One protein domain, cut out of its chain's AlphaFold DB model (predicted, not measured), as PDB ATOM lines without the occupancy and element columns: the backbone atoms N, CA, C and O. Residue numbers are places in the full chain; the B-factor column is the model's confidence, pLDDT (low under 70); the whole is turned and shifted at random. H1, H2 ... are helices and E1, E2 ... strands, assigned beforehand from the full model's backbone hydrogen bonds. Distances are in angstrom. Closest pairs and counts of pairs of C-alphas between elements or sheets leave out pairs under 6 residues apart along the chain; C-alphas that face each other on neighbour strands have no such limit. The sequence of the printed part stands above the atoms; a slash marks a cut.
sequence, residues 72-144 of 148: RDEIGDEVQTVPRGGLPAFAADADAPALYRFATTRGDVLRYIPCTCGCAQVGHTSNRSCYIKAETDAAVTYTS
ATOM      1  N   ARG A  72      21.420  61.305  47.903       96.62
ATOM      2  CA  ARG A  72      22.686  61.902  47.467       96.62
ATOM      3  C   ARG A  72      23.674  61.967  48.633       96.62
ATOM      4  O   ARG A  72      23.296  62.438  49.704       96.62
ATOM      5  N   ASP A  73      24.905  61.517  48.419       93.00
ATOM      6  CA  ASP A  73      25.978  61.595  49.412       93.00
ATOM      7  C   ASP A  73      26.729  62.940  49.379       93.00
ATOM      8  O   ASP A  73      26.385  63.858  48.630       93.00
ATOM      9  N   GLU A  74      27.759  63.076  50.214       91.25
ATOM     10  CA  GLU A  74      28.549  64.301  50.366       91.25
ATOM     11  C   GLU A  74      29.396  64.640  49.129       91.25
ATOM     12  O   GLU A  74      29.815  65.786  48.964       91.25
ATOM     13  N   ILE A  75      29.654  63.655  48.264       87.81
ATOM     14  CA  ILE A  75      30.399  63.804  47.006       87.81
ATOM     15  C   ILE A  75      29.437  64.176  45.866       87.81
ATOM     16  O   ILE A  75      29.849  64.727  44.846       87.81
ATOM     17  N   GLY A  76      28.137  63.959  46.069       92.56
ATOM     18  CA  GLY A  76      27.095  64.235  45.099       92.56
ATOM     19  C   GLY A  76      26.659  63.006  44.307       92.56
ATOM     20  O   GLY A  76      25.844  63.164  43.397       92.56
ATOM     21  N   ASP A  77      27.133  61.812  44.655       94.00
ATOM     22  CA  ASP A  77      26.672  60.580  44.026       94.00
ATOM     23  C   ASP A  77      25.308  60.180  44.599       94.00
ATOM     24  O   ASP A  77      25.048  60.317  45.797       94.00
ATOM     25  N   GLU A  78      24.429  59.636  43.761       96.81
ATOM     26  CA  GLU A  78      23.249  58.927  44.236       96.81
ATOM     27  C   GLU A  78      23.653  57.549  44.768       96.81
ATOM     28  O   GLU A  78      24.347  56.772  44.118       96.81
ATOM     29  N   VAL A  79      23.187  57.222  45.967       96.88
ATOM     30  CA  VAL A  79      23.480  55.988  46.683       96.88
ATOM     31  C   VAL A  79      22.178  55.273  46.983       96.88
ATOM     32  O   VAL A  79      21.222  55.858  47.498       96.88
ATOM     33  N   GLN A  80      22.134  53.979  46.683       97.38
ATOM     34  CA  GLN A  80      20.941  53.180  46.918       97.38
ATOM     35  C   GLN A  80      21.288  51.760  47.332       97.38
ATOM     36  O   GLN A  80      22.032  51.054  46.650       97.38
ATOM     37  N   THR A  81      20.696  51.330  48.443       97.38
ATOM     38  CA  THR A  81      20.752  49.941  48.894       97.38
ATOM     39  C   THR A  81      19.539  49.194  48.369       97.38
ATOM     40  O   THR A  81      18.400  49.577  48.636       97.38
ATOM     41  N   VAL A  82      19.784  48.112  47.640       96.88
ATOM     42  CA  VAL A  82      18.738  47.247  47.086       96.88
ATOM     43  C   VAL A  82      18.992  45.792  47.484       96.88
ATOM     44  O   VAL A  82      20.144  45.417  47.729       96.88
ATOM     45  N   PRO A  83      17.948  44.944  47.558       96.44
ATOM     46  CA  PRO A  83      18.134  43.507  47.737       96.44
ATOM     47  C   PRO A  83      19.051  42.929  46.655       96.44
ATOM     48  O   PRO A  83      19.062  43.414  45.519       96.44
ATOM     49  N   ARG A  84      19.810  41.876  46.973       94.38
ATOM     50  CA  ARG A  84      20.662  41.205  45.983       94.38
ATOM     51  C   ARG A  84      19.846  40.765  44.768       94.38
ATOM     52  O   ARG A  84      18.751  40.227  44.896       94.38
ATOM     53  N   GLY A  85      20.400  41.012  43.581       94.25
ATOM     54  CA  GLY A  85      19.717  40.821  42.297       94.25
ATOM     55  C   GLY A  85      18.920  42.041  41.818       94.25
ATOM     56  O   GLY A  85      18.605  42.117  40.633       94.25
ATOM     57  N   GLY A  86      18.645  43.006  42.700       95.44
ATOM     58  CA  GLY A  86      18.110  44.315  42.339       95.44
ATOM     59  C   GLY A  86      19.166  45.231  41.715       95.44
ATOM     60  O   GLY A  86      20.373  45.066  41.927       95.44
ATOM     61  N   LEU A  87      18.685  46.215  40.956       96.12
ATOM     62  CA  LEU A  87      19.480  47.299  40.381       96.12
ATOM     63  C   LEU A  87      19.027  48.637  40.977       96.12
ATOM     64  O   LEU A  87      17.859  48.758  41.356       96.12
ATOM     65  N   PRO A  88      19.926  49.628  41.087       96.56
ATOM     66  CA  PRO A  88      19.548  50.944  41.567       96.56
ATOM     67  C   PRO A  88      18.710  51.689  40.518       96.56
ATOM     68  O   PRO A  88      18.860  51.481  39.316       96.56
ATOM     69  N   ALA A  89      17.847  52.591  40.976       95.56
ATOM     70  CA  ALA A  89      16.950  53.404  40.167       95.56
ATOM     71  C   ALA A  89      17.698  54.314  39.183       95.56
ATOM     72  O   ALA A  89      17.206  54.544  38.086       95.56
ATOM     73  N   PHE A  90      18.897  54.780  39.539       94.94
ATOM     74  CA  PHE A  90      19.749  55.583  38.656       94.94
ATOM     75  C   PHE A  90      20.436  54.768  37.547       94.94
ATOM     76  O   PHE A  90      21.021  55.338  36.633       94.94
ATOM     77  N   ALA A  91      20.351  53.434  37.578       95.81
ATOM     78  CA  ALA A  91      20.818  52.558  36.504       95.81
ATOM     79  C   ALA A  91      19.647  52.111  35.613       95.81
ATOM     80  O   ALA A  91      19.468  50.914  35.387       95.81
ATOM     81  N   ALA A  92      18.823  53.061  35.161       92.31
ATOM     82  CA  ALA A  92      17.620  52.785  34.373       92.31
ATOM     83  C   ALA A  92      17.846  52.850  32.854       92.31
ATOM     84  O   ALA A  92      17.155  52.153  32.111       92.31
ATOM     85  N   ASP A  93      18.820  53.641  32.404       90.56
ATOM     86  CA  ASP A  93      18.943  54.026  30.999       90.56
ATOM     87  C   ASP A  93      20.208  53.486  30.324       90.56
ATOM     88  O   ASP A  93      21.230  53.209  30.962       90.56
ATOM     89  N   ALA A  94      20.129  53.375  28.995       93.06
ATOM     90  CA  ALA A  94      21.217  52.936  28.124       93.06
ATOM     91  C   ALA A  94      21.873  51.627  28.617       93.06
ATOM     92  O   ALA A  94      21.186  50.644  28.897       93.06
ATOM     93  N   ASP A  95      23.202  51.611  28.716       95.00
ATOM     94  CA  ASP A  95      23.980  50.437  29.112       95.00
ATOM     95  C   ASP A  95      24.136  50.303  30.638       95.00
ATOM     96  O   ASP A  95      24.647  49.286  31.122       95.00
ATOM     97  N   ALA A  96      23.676  51.286  31.425       95.44
ATOM     98  CA  ALA A  96      23.850  51.289  32.877       95.44
ATOM     99  C   ALA A  96      23.281  50.021  33.551       95.44
ATOM    100  O   ALA A  96      24.028  49.378  34.295       95.44
ATOM    101  N   PRO A  97      22.048  49.546  33.260       96.88
ATOM    102  CA  PRO A  97      21.543  48.314  33.867       96.88
ATOM    103  C   PRO A  97      22.473  47.103  33.672       96.88
ATOM    104  O   PRO A  97      22.628  46.272  34.573       96.88
ATOM    105  N   ALA A  98      23.105  46.994  32.497       97.12
ATOM    106  CA  ALA A  98      24.024  45.909  32.177       97.12
ATOM    107  C   ALA A  98      25.351  46.047  32.938       97.12
ATOM    108  O   ALA A  98      25.837  45.064  33.498       97.12
ATOM    109  N   LEU A  99      25.898  47.262  33.023       96.75
ATOM    110  CA  LEU A  99      27.139  47.547  33.748       96.75
ATOM    111  C   LEU A  99      26.997  47.313  35.260       96.75
ATOM    112  O   LEU A  99      27.831  46.637  35.863       96.75
ATOM    113  N   TYR A 100      25.906  47.774  35.877       97.44
ATOM    114  CA  TYR A 100      25.652  47.548  37.307       97.44
ATOM    115  C   TYR A 100      25.416  46.068  37.632       97.44
ATOM    116  O   TYR A 100      25.898  45.557  38.649       97.44
ATOM    117  N   ARG A 101      24.748  45.331  36.734       97.25
ATOM    118  CA  ARG A 101      24.634  43.870  36.844       97.25
ATOM    119  C   ARG A 101      25.992  43.188  36.696       97.25
ATOM    120  O   ARG A 101      26.285  42.238  37.423       97.25
ATOM    121  N   PHE A 102      26.832  43.654  35.778       96.94
ATOM    122  CA  PHE A 102      28.187  43.136  35.614       96.94
ATOM    123  C   PHE A 102      29.019  43.352  36.882       96.94
ATOM    124  O   PHE A 102      29.718  42.440  37.315       96.94
ATOM    125  N   ALA A 103      28.881  44.500  37.547       96.81
ATOM    126  CA  ALA A 103      29.640  44.804  38.757       96.81
ATOM    127  C   ALA A 103      29.385  43.839  39.924       96.81
ATOM    128  O   ALA A 103      30.300  43.549  40.702       96.81
ATOM    129  N   THR A 104      28.171  43.295  40.028       96.06
ATOM    130  CA  THR A 104      27.835  42.278  41.034       96.06
ATOM    131  C   THR A 104      28.119  40.857  40.563       96.06
ATOM    132  O   THR A 104      28.632  40.053  41.336       96.06
ATOM    133  N   THR A 105      27.842  40.533  39.299       96.38
ATOM    134  CA  THR A 105      28.001  39.164  38.765       96.38
ATOM    135  C   THR A 105      29.440  38.809  38.383       96.38
ATOM    136  O   THR A 105      29.821  37.640  38.434       96.38
ATOM    137  N   ARG A 106      30.246  39.804  38.004       96.56
ATOM    138  CA  ARG A 106      31.653  39.686  37.588       96.56
ATOM    139  C   ARG A 106      32.562  40.617  38.402       96.56
ATOM    140  O   ARG A 106      33.575  41.118  37.910       96.56
ATOM    141  N   GLY A 107      32.216  40.850  39.671       93.12
ATOM    142  CA  GLY A 107      33.026  41.657  40.591       93.12
ATOM    143  C   GLY A 107      34.448  41.108  40.800       93.12
ATOM    144  O   GLY A 107      35.380  41.869  41.052       93.12
ATOM    145  N   ASP A 108      34.634  39.799  40.620       94.69
ATOM    146  CA  ASP A 108      35.925  39.099  40.584       94.69
ATOM    147  C   ASP A 108      36.812  39.490  39.394       94.69
ATOM    148  O   ASP A 108      38.028  39.327  39.470       94.69
ATOM    149  N   VAL A 109      36.230  40.003  38.309       95.62
ATOM    150  CA  VAL A 109      36.974  40.589  37.186       95.62
ATOM    151  C   VAL A 109      37.280  42.045  37.489       95.62
ATOM    152  O   VAL A 109      38.433  42.460  37.392       95.62
ATOM    153  N   LEU A 110      36.266  42.807  37.917       94.75
ATOM    154  CA  LEU A 110      36.413  44.240  38.178       94.75
ATOM    155  C   LEU A 110      37.468  44.557  39.239       94.75
ATOM    156  O   LEU A 110      38.091  45.609  39.156       94.75
ATOM    157  N   ARG A 111      37.721  43.650  40.193       93.62
ATOM    158  CA  ARG A 111      38.784  43.815  41.202       93.62
ATOM    159  C   ARG A 111      40.200  43.919  40.616       93.62
ATOM    160  O   ARG A 111      41.084  44.420  41.297       93.62
ATOM    161  N   TYR A 112      40.420  43.433  39.392       94.75
ATOM    162  CA  TYR A 112      41.715  43.511  38.702       94.75
ATOM    163  C   TYR A 112      41.803  44.682  37.722       94.75
ATOM    164  O   TYR A 112      42.880  44.967  37.203       94.75
ATOM    165  N   ILE A 113      40.684  45.356  37.456       94.19
ATOM    166  CA  ILE A 113      40.657  46.531  36.594       94.19
ATOM    167  C   ILE A 113      40.966  47.747  37.475       94.19
ATOM    168  O   ILE A 113      40.278  47.957  38.478       94.19
ATOM    169  N   PRO A 114      41.994  48.548  37.150       90.38
ATOM    170  CA  PRO A 114      42.377  49.682  37.980       90.38
ATOM    171  C   PRO A 114      41.274  50.746  38.019       90.38
ATOM    172  O   PRO A 114      40.588  50.995  37.029       90.38
ATOM    173  N   CYS A 115      41.126  51.402  39.171       88.69
ATOM    174  CA  CYS A 115      40.333  52.623  39.280       88.69
ATOM    175  C   CYS A 115      41.164  53.800  38.754       88.69
ATOM    176  O   CYS A 115      42.203  54.126  39.324       88.69
ATOM    177  N   THR A 116      40.712  54.446  37.680       88.81
ATOM    178  CA  THR A 116      41.405  55.592  37.064       88.81
ATOM    179  C   THR A 116      40.781  56.941  37.430       88.81
ATOM    180  O   THR A 116      41.199  57.967  36.907       88.81
ATOM    181  N   CYS A 117      39.812  56.961  38.351       87.06
ATOM    182  CA  CYS A 117      39.077  58.163  38.765       87.06
ATOM    183  C   CYS A 117      39.853  59.062  39.751       87.06
ATOM    184  O   CYS A 117      39.381  60.132  40.110       87.06
ATOM    185  N   GLY A 118      41.023  58.628  40.239       86.62
ATOM    186  CA  GLY A 118      41.819  59.371  41.230       86.62
ATOM    187  C   GLY A 118      41.412  59.148  42.696       86.62
ATOM    188  O   GLY A 118      42.080  59.639  43.601       86.62
ATOM    189  N   CYS A 119      40.383  58.340  42.965       87.19
ATOM    190  CA  CYS A 119      39.855  58.086  44.314       87.19
ATOM    191  C   CYS A 119      40.627  57.015  45.116       87.19
ATOM    192  O   CYS A 119      40.152  56.542  46.147       87.19
ATOM    193  N   ALA A 120      41.820  56.603  44.677       86.69
ATOM    194  CA  ALA A 120      42.584  55.550  45.356       86.69
ATOM    195  C   ALA A 120      42.945  55.920  46.810       86.69
ATOM    196  O   ALA A 120      42.948  55.058  47.687       86.69
ATOM    197  N   GLN A 121      43.180  57.210  47.079       85.81
ATOM    198  CA  GLN A 121      43.516  57.745  48.408       85.81
ATOM    199  C   GLN A 121      42.389  57.566  49.440       85.81
ATOM    200  O   GLN A 121      42.656  57.552  50.636       85.81
ATOM    201  N   VAL A 122      41.141  57.390  48.988       84.88
ATOM    202  CA  VAL A 122      39.976  57.137  49.855       84.88
ATOM    203  C   VAL A 122      39.567  55.659  49.870       84.88
ATOM    204  O   VAL A 122      38.472  55.314  50.301       84.88
ATOM    205  N   GLY A 123      40.449  54.764  49.410       83.31
ATOM    206  CA  GLY A 123      40.258  53.315  49.504       83.31
ATOM    207  C   GLY A 123      39.560  52.668  48.305       83.31
ATOM    208  O   GLY A 123      39.239  51.482  48.362       83.31
ATOM    209  N   HIS A 124      39.346  53.390  47.200       90.31
ATOM    210  CA  HIS A 124      38.828  52.797  45.961       90.31
ATOM    211  C   HIS A 124      39.948  52.063  45.213       90.31
ATOM    212  O   HIS A 124      40.695  52.650  44.432       90.31
ATOM    213  N   THR A 125      40.080  50.764  45.476       88.69
ATOM    214  CA  THR A 125      41.212  49.942  45.016       88.69
ATOM    215  C   THR A 125      41.070  49.409  43.590       88.69
ATOM    216  O   THR A 125      42.056  48.968  43.005       88.69
ATOM    217  N   SER A 126      39.866  49.433  43.013       94.81
ATOM    218  CA  SER A 126      39.596  48.892  41.674       94.81
ATOM    219  C   SER A 126      38.365  49.538  41.040       94.81
ATOM    220  O   SER A 126      37.587  50.201  41.725       94.81
ATOM    221  N   ASN A 127      38.155  49.317  39.740       94.62
ATOM    222  CA  ASN A 127      36.974  49.784  39.007       94.62
ATOM    223  C   ASN A 127      35.659  49.297  39.639       94.62
ATOM    224  O   ASN A 127      34.629  49.953  39.519       94.62
ATOM    225  N   ARG A 128      35.695  48.199  40.406       95.38
ATOM    226  CA  ARG A 128      34.546  47.743  41.196       95.38
ATOM    227  C   ARG A 128      34.001  48.827  42.135       95.38
ATOM    228  O   ARG A 128      32.787  48.930  42.306       95.38
ATOM    229  N   SER A 129      34.882  49.640  42.715       94.62
ATOM    230  CA  SER A 129      34.514  50.723  43.631       94.62
ATOM    231  C   SER A 129      33.720  51.846  42.952       94.62
ATOM    232  O   SER A 129      33.047  52.597  43.645       94.62
ATOM    233  N   CYS A 130      33.733  51.938  41.616       94.44
ATOM    234  CA  CYS A 130      32.897  52.882  40.867       94.44
ATOM    235  C   CYS A 130      31.404  52.500  40.896       94.44
ATOM    236  O   CYS A 130      30.557  53.329  40.585       94.44
ATOM    237  N   TYR A 131      31.071  51.257  41.256       96.25
ATOM    238  CA  TYR A 131      29.696  50.754  41.237       96.25
ATOM    239  C   TYR A 131      29.165  50.418  42.631       96.25
ATOM    240  O   TYR A 131      27.993  50.662  42.908       96.25
ATOM    241  N   ILE A 132      29.997  49.828  43.500       96.00
ATOM    242  CA  ILE A 132      29.566  49.212  44.767       96.00
ATOM    243  C   ILE A 132      30.276  49.885  45.946       96.00
ATOM    244  O   ILE A 132      31.498  49.787  46.060       96.00
ATOM    245  N   LYS A 133      29.505  50.503  46.854       94.25
ATOM    246  CA  LYS A 133      30.017  51.065  48.121       94.25
ATOM    247  C   LYS A 133      30.077  50.014  49.230       94.25
ATOM    248  O   LYS A 133      31.004  50.016  50.032       94.25
ATOM    249  N   ALA A 134      29.081  49.129  49.288       94.75
ATOM    250  CA  ALA A 134      28.984  48.074  50.291       94.75
ATOM    251  C   ALA A 134      28.126  46.907  49.787       94.75
ATOM    252  O   ALA A 134      27.280  47.070  48.908       94.75
ATOM    253  N   GLU A 135      28.313  45.726  50.367       95.38
ATOM    254  CA  GLU A 135      27.483  44.558  50.085       95.38
ATOM    255  C   GLU A 135      27.406  43.627  51.298       95.38
ATOM    256  O   GLU A 135      28.336  43.528  52.095       95.38
ATOM    257  N   THR A 136      26.287  42.922  51.415       96.50
ATOM    258  CA  THR A 136      26.041  41.865  52.400       96.50
ATOM    259  C   THR A 136      25.355  40.699  51.716       96.50
ATOM    260  O   THR A 136      24.939  40.828  50.564       96.50
ATOM    261  N   ASP A 137      25.134  39.593  52.431       95.69
ATOM    262  CA  ASP A 137      24.466  38.441  51.832       95.69
ATOM    263  C   ASP A 137      23.068  38.686  51.270       95.69
ATOM    264  O   ASP A 137      22.654  38.017  50.323       95.69
ATOM    265  N   ALA A 138      22.388  39.711  51.777       96.06
ATOM    266  CA  ALA A 138      21.034  40.055  51.385       96.06
ATOM    267  C   ALA A 138      20.941  41.273  50.454       96.06
ATOM    268  O   ALA A 138      19.937  41.407  49.754       96.06
ATOM    269  N   ALA A 139      21.932  42.171  50.436       96.88
ATOM    270  CA  ALA A 139      21.793  43.477  49.789       96.88
ATOM    271  C   ALA A 139      23.097  44.024  49.193       96.88
ATOM    272  O   ALA A 139      24.196  43.644  49.596       96.88
ATOM    273  N   VAL A 140      22.959  44.957  48.251       97.56
ATOM    274  CA  VAL A 140      24.064  45.709  47.644       97.56
ATOM    275  C   VAL A 140      23.749  47.196  47.719       97.56
ATOM    276  O   VAL A 140      22.648  47.616  47.364       97.56
ATOM    277  N   THR A 141      24.719  47.983  48.175       97.38
ATOM    278  CA  THR A 141      24.688  49.445  48.149       97.38
ATOM    279  C   THR A 141      25.473  49.929  46.939       97.38
ATOM    280  O   THR A 141      26.703  49.838  46.905       97.38
ATOM    281  N   TYR A 142      24.750  50.440  45.948       97.19
ATOM    282  CA  TYR A 142      25.317  50.998  44.728       97.19
ATOM    283  C   TYR A 142      25.559  52.502  44.853       97.19
ATOM    284  O   TYR A 142      24.884  53.169  45.638       97.19
ATOM    285  N   THR A 143      26.481  53.020  44.045       96.19
ATOM    286  CA  THR A 143      26.705  54.458  43.818       96.19
ATOM    287  C   THR A 143      26.496  54.809  42.343       96.19
ATOM    288  O   THR A 143      26.806  53.984  41.481       96.19
ATOM    289  N   SER A 144      26.012  56.014  42.034       95.81
ATOM    290  CA  SER A 144      25.926  56.568  40.674       95.81
ATOM    291  C   SER A 144      27.275  57.003  40.104       95.81
ATOM    292  O   SER A 144      27.316  57.498  38.982       95.81
TER     293      SER A 144
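This is residues 72 to 144 of the 148 residues of an uncharacterized protein of Candidatus Rokubacteria bacterium (UniProt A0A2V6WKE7). A small three-stranded sheet makes one side of the domain, and from it the chain swings out in a wide loop of four helices, most of them very short, and comes back to the sheet. H1 only grazes the sheet, H2 follows it, H3 lies at the end of the loop far from the sheet, and H4 brings the chain back near the middle. The printed part has 73 residues, with four named helices and three named strands in the order E1 H1 H2 H3 H4 E2 E3; the sheet's order is E1 E3 E2, antiparallel throughout, and the class is mixed, helices and strands. The whole is compact, with a radius of gyration of the C-alphas of 11.7 A, and rounded, with spans of 29 by 28 by 27 A.

In the sheet, E3, residues 139 to 143, is the inner strand, and E1, residues 78 to 83, and E2, residues 132 to 135, are edge strands. E1 and E3 are antiparallel at 164 degrees, with N 82 and O 140 within hydrogen-bond range at 2.9 A. E2 and E3 form a hairpin, antiparallel at 169 degrees, with N 141 and O 134 at 2.8 A. H1, residues 96 to 105, is on the sheet but only grazes it, with residues 100 to 104; the closest C-alphas of H1 and E2 are those of Ala 103 and Ile 132, 7.5 A apart. H4, residues 127 to 130, is only just not on the sheet, with 4 pairs of C-alphas within 10 A. H1 and H4 are close but not clearly touching, their closest C-alphas being those of Ala 103 and Arg 128 at 6.2 A. H2, residues 107 to 110, and H4 only just touch, with 3 pairs of C-alphas within 8 A, the closest those of Leu 110 and Arg 128 at 5.0 A. H3, residues 119 to 122, is apart from H1, H2, H4, E1, E2 and E3. In H1 every O i to N i+4 pair is within hydrogen-bond range; H2, H3 and H4 are too short for such a pair, and each has its one O i to N i+3 pair within range.

E1 runs 16.6 A from C-alpha 78 at (23.249, 58.927, 44.236) to C-alpha 83. E3 is 13.4 A long and ends with C-alpha 143 at (26.705, 54.458, 43.818), while E2 is 7.4 A long. H1 is 14.1 A long, from C-alpha 96 at (23.850, 51.289, 32.877). H2, H3 and H4 measure 4.9, 5.6 and 5.4 A.

The two C-alphas farthest apart are those of Ala 94 and Gln 121, at 30.5 A. The printed part has no cut. The link from E1 to H1, residues 84 to 95, is long; that from H2 to H3 is short, and the others are tight. The mean pLDDT of the printed part is 94.0, and no printed residue is under 70.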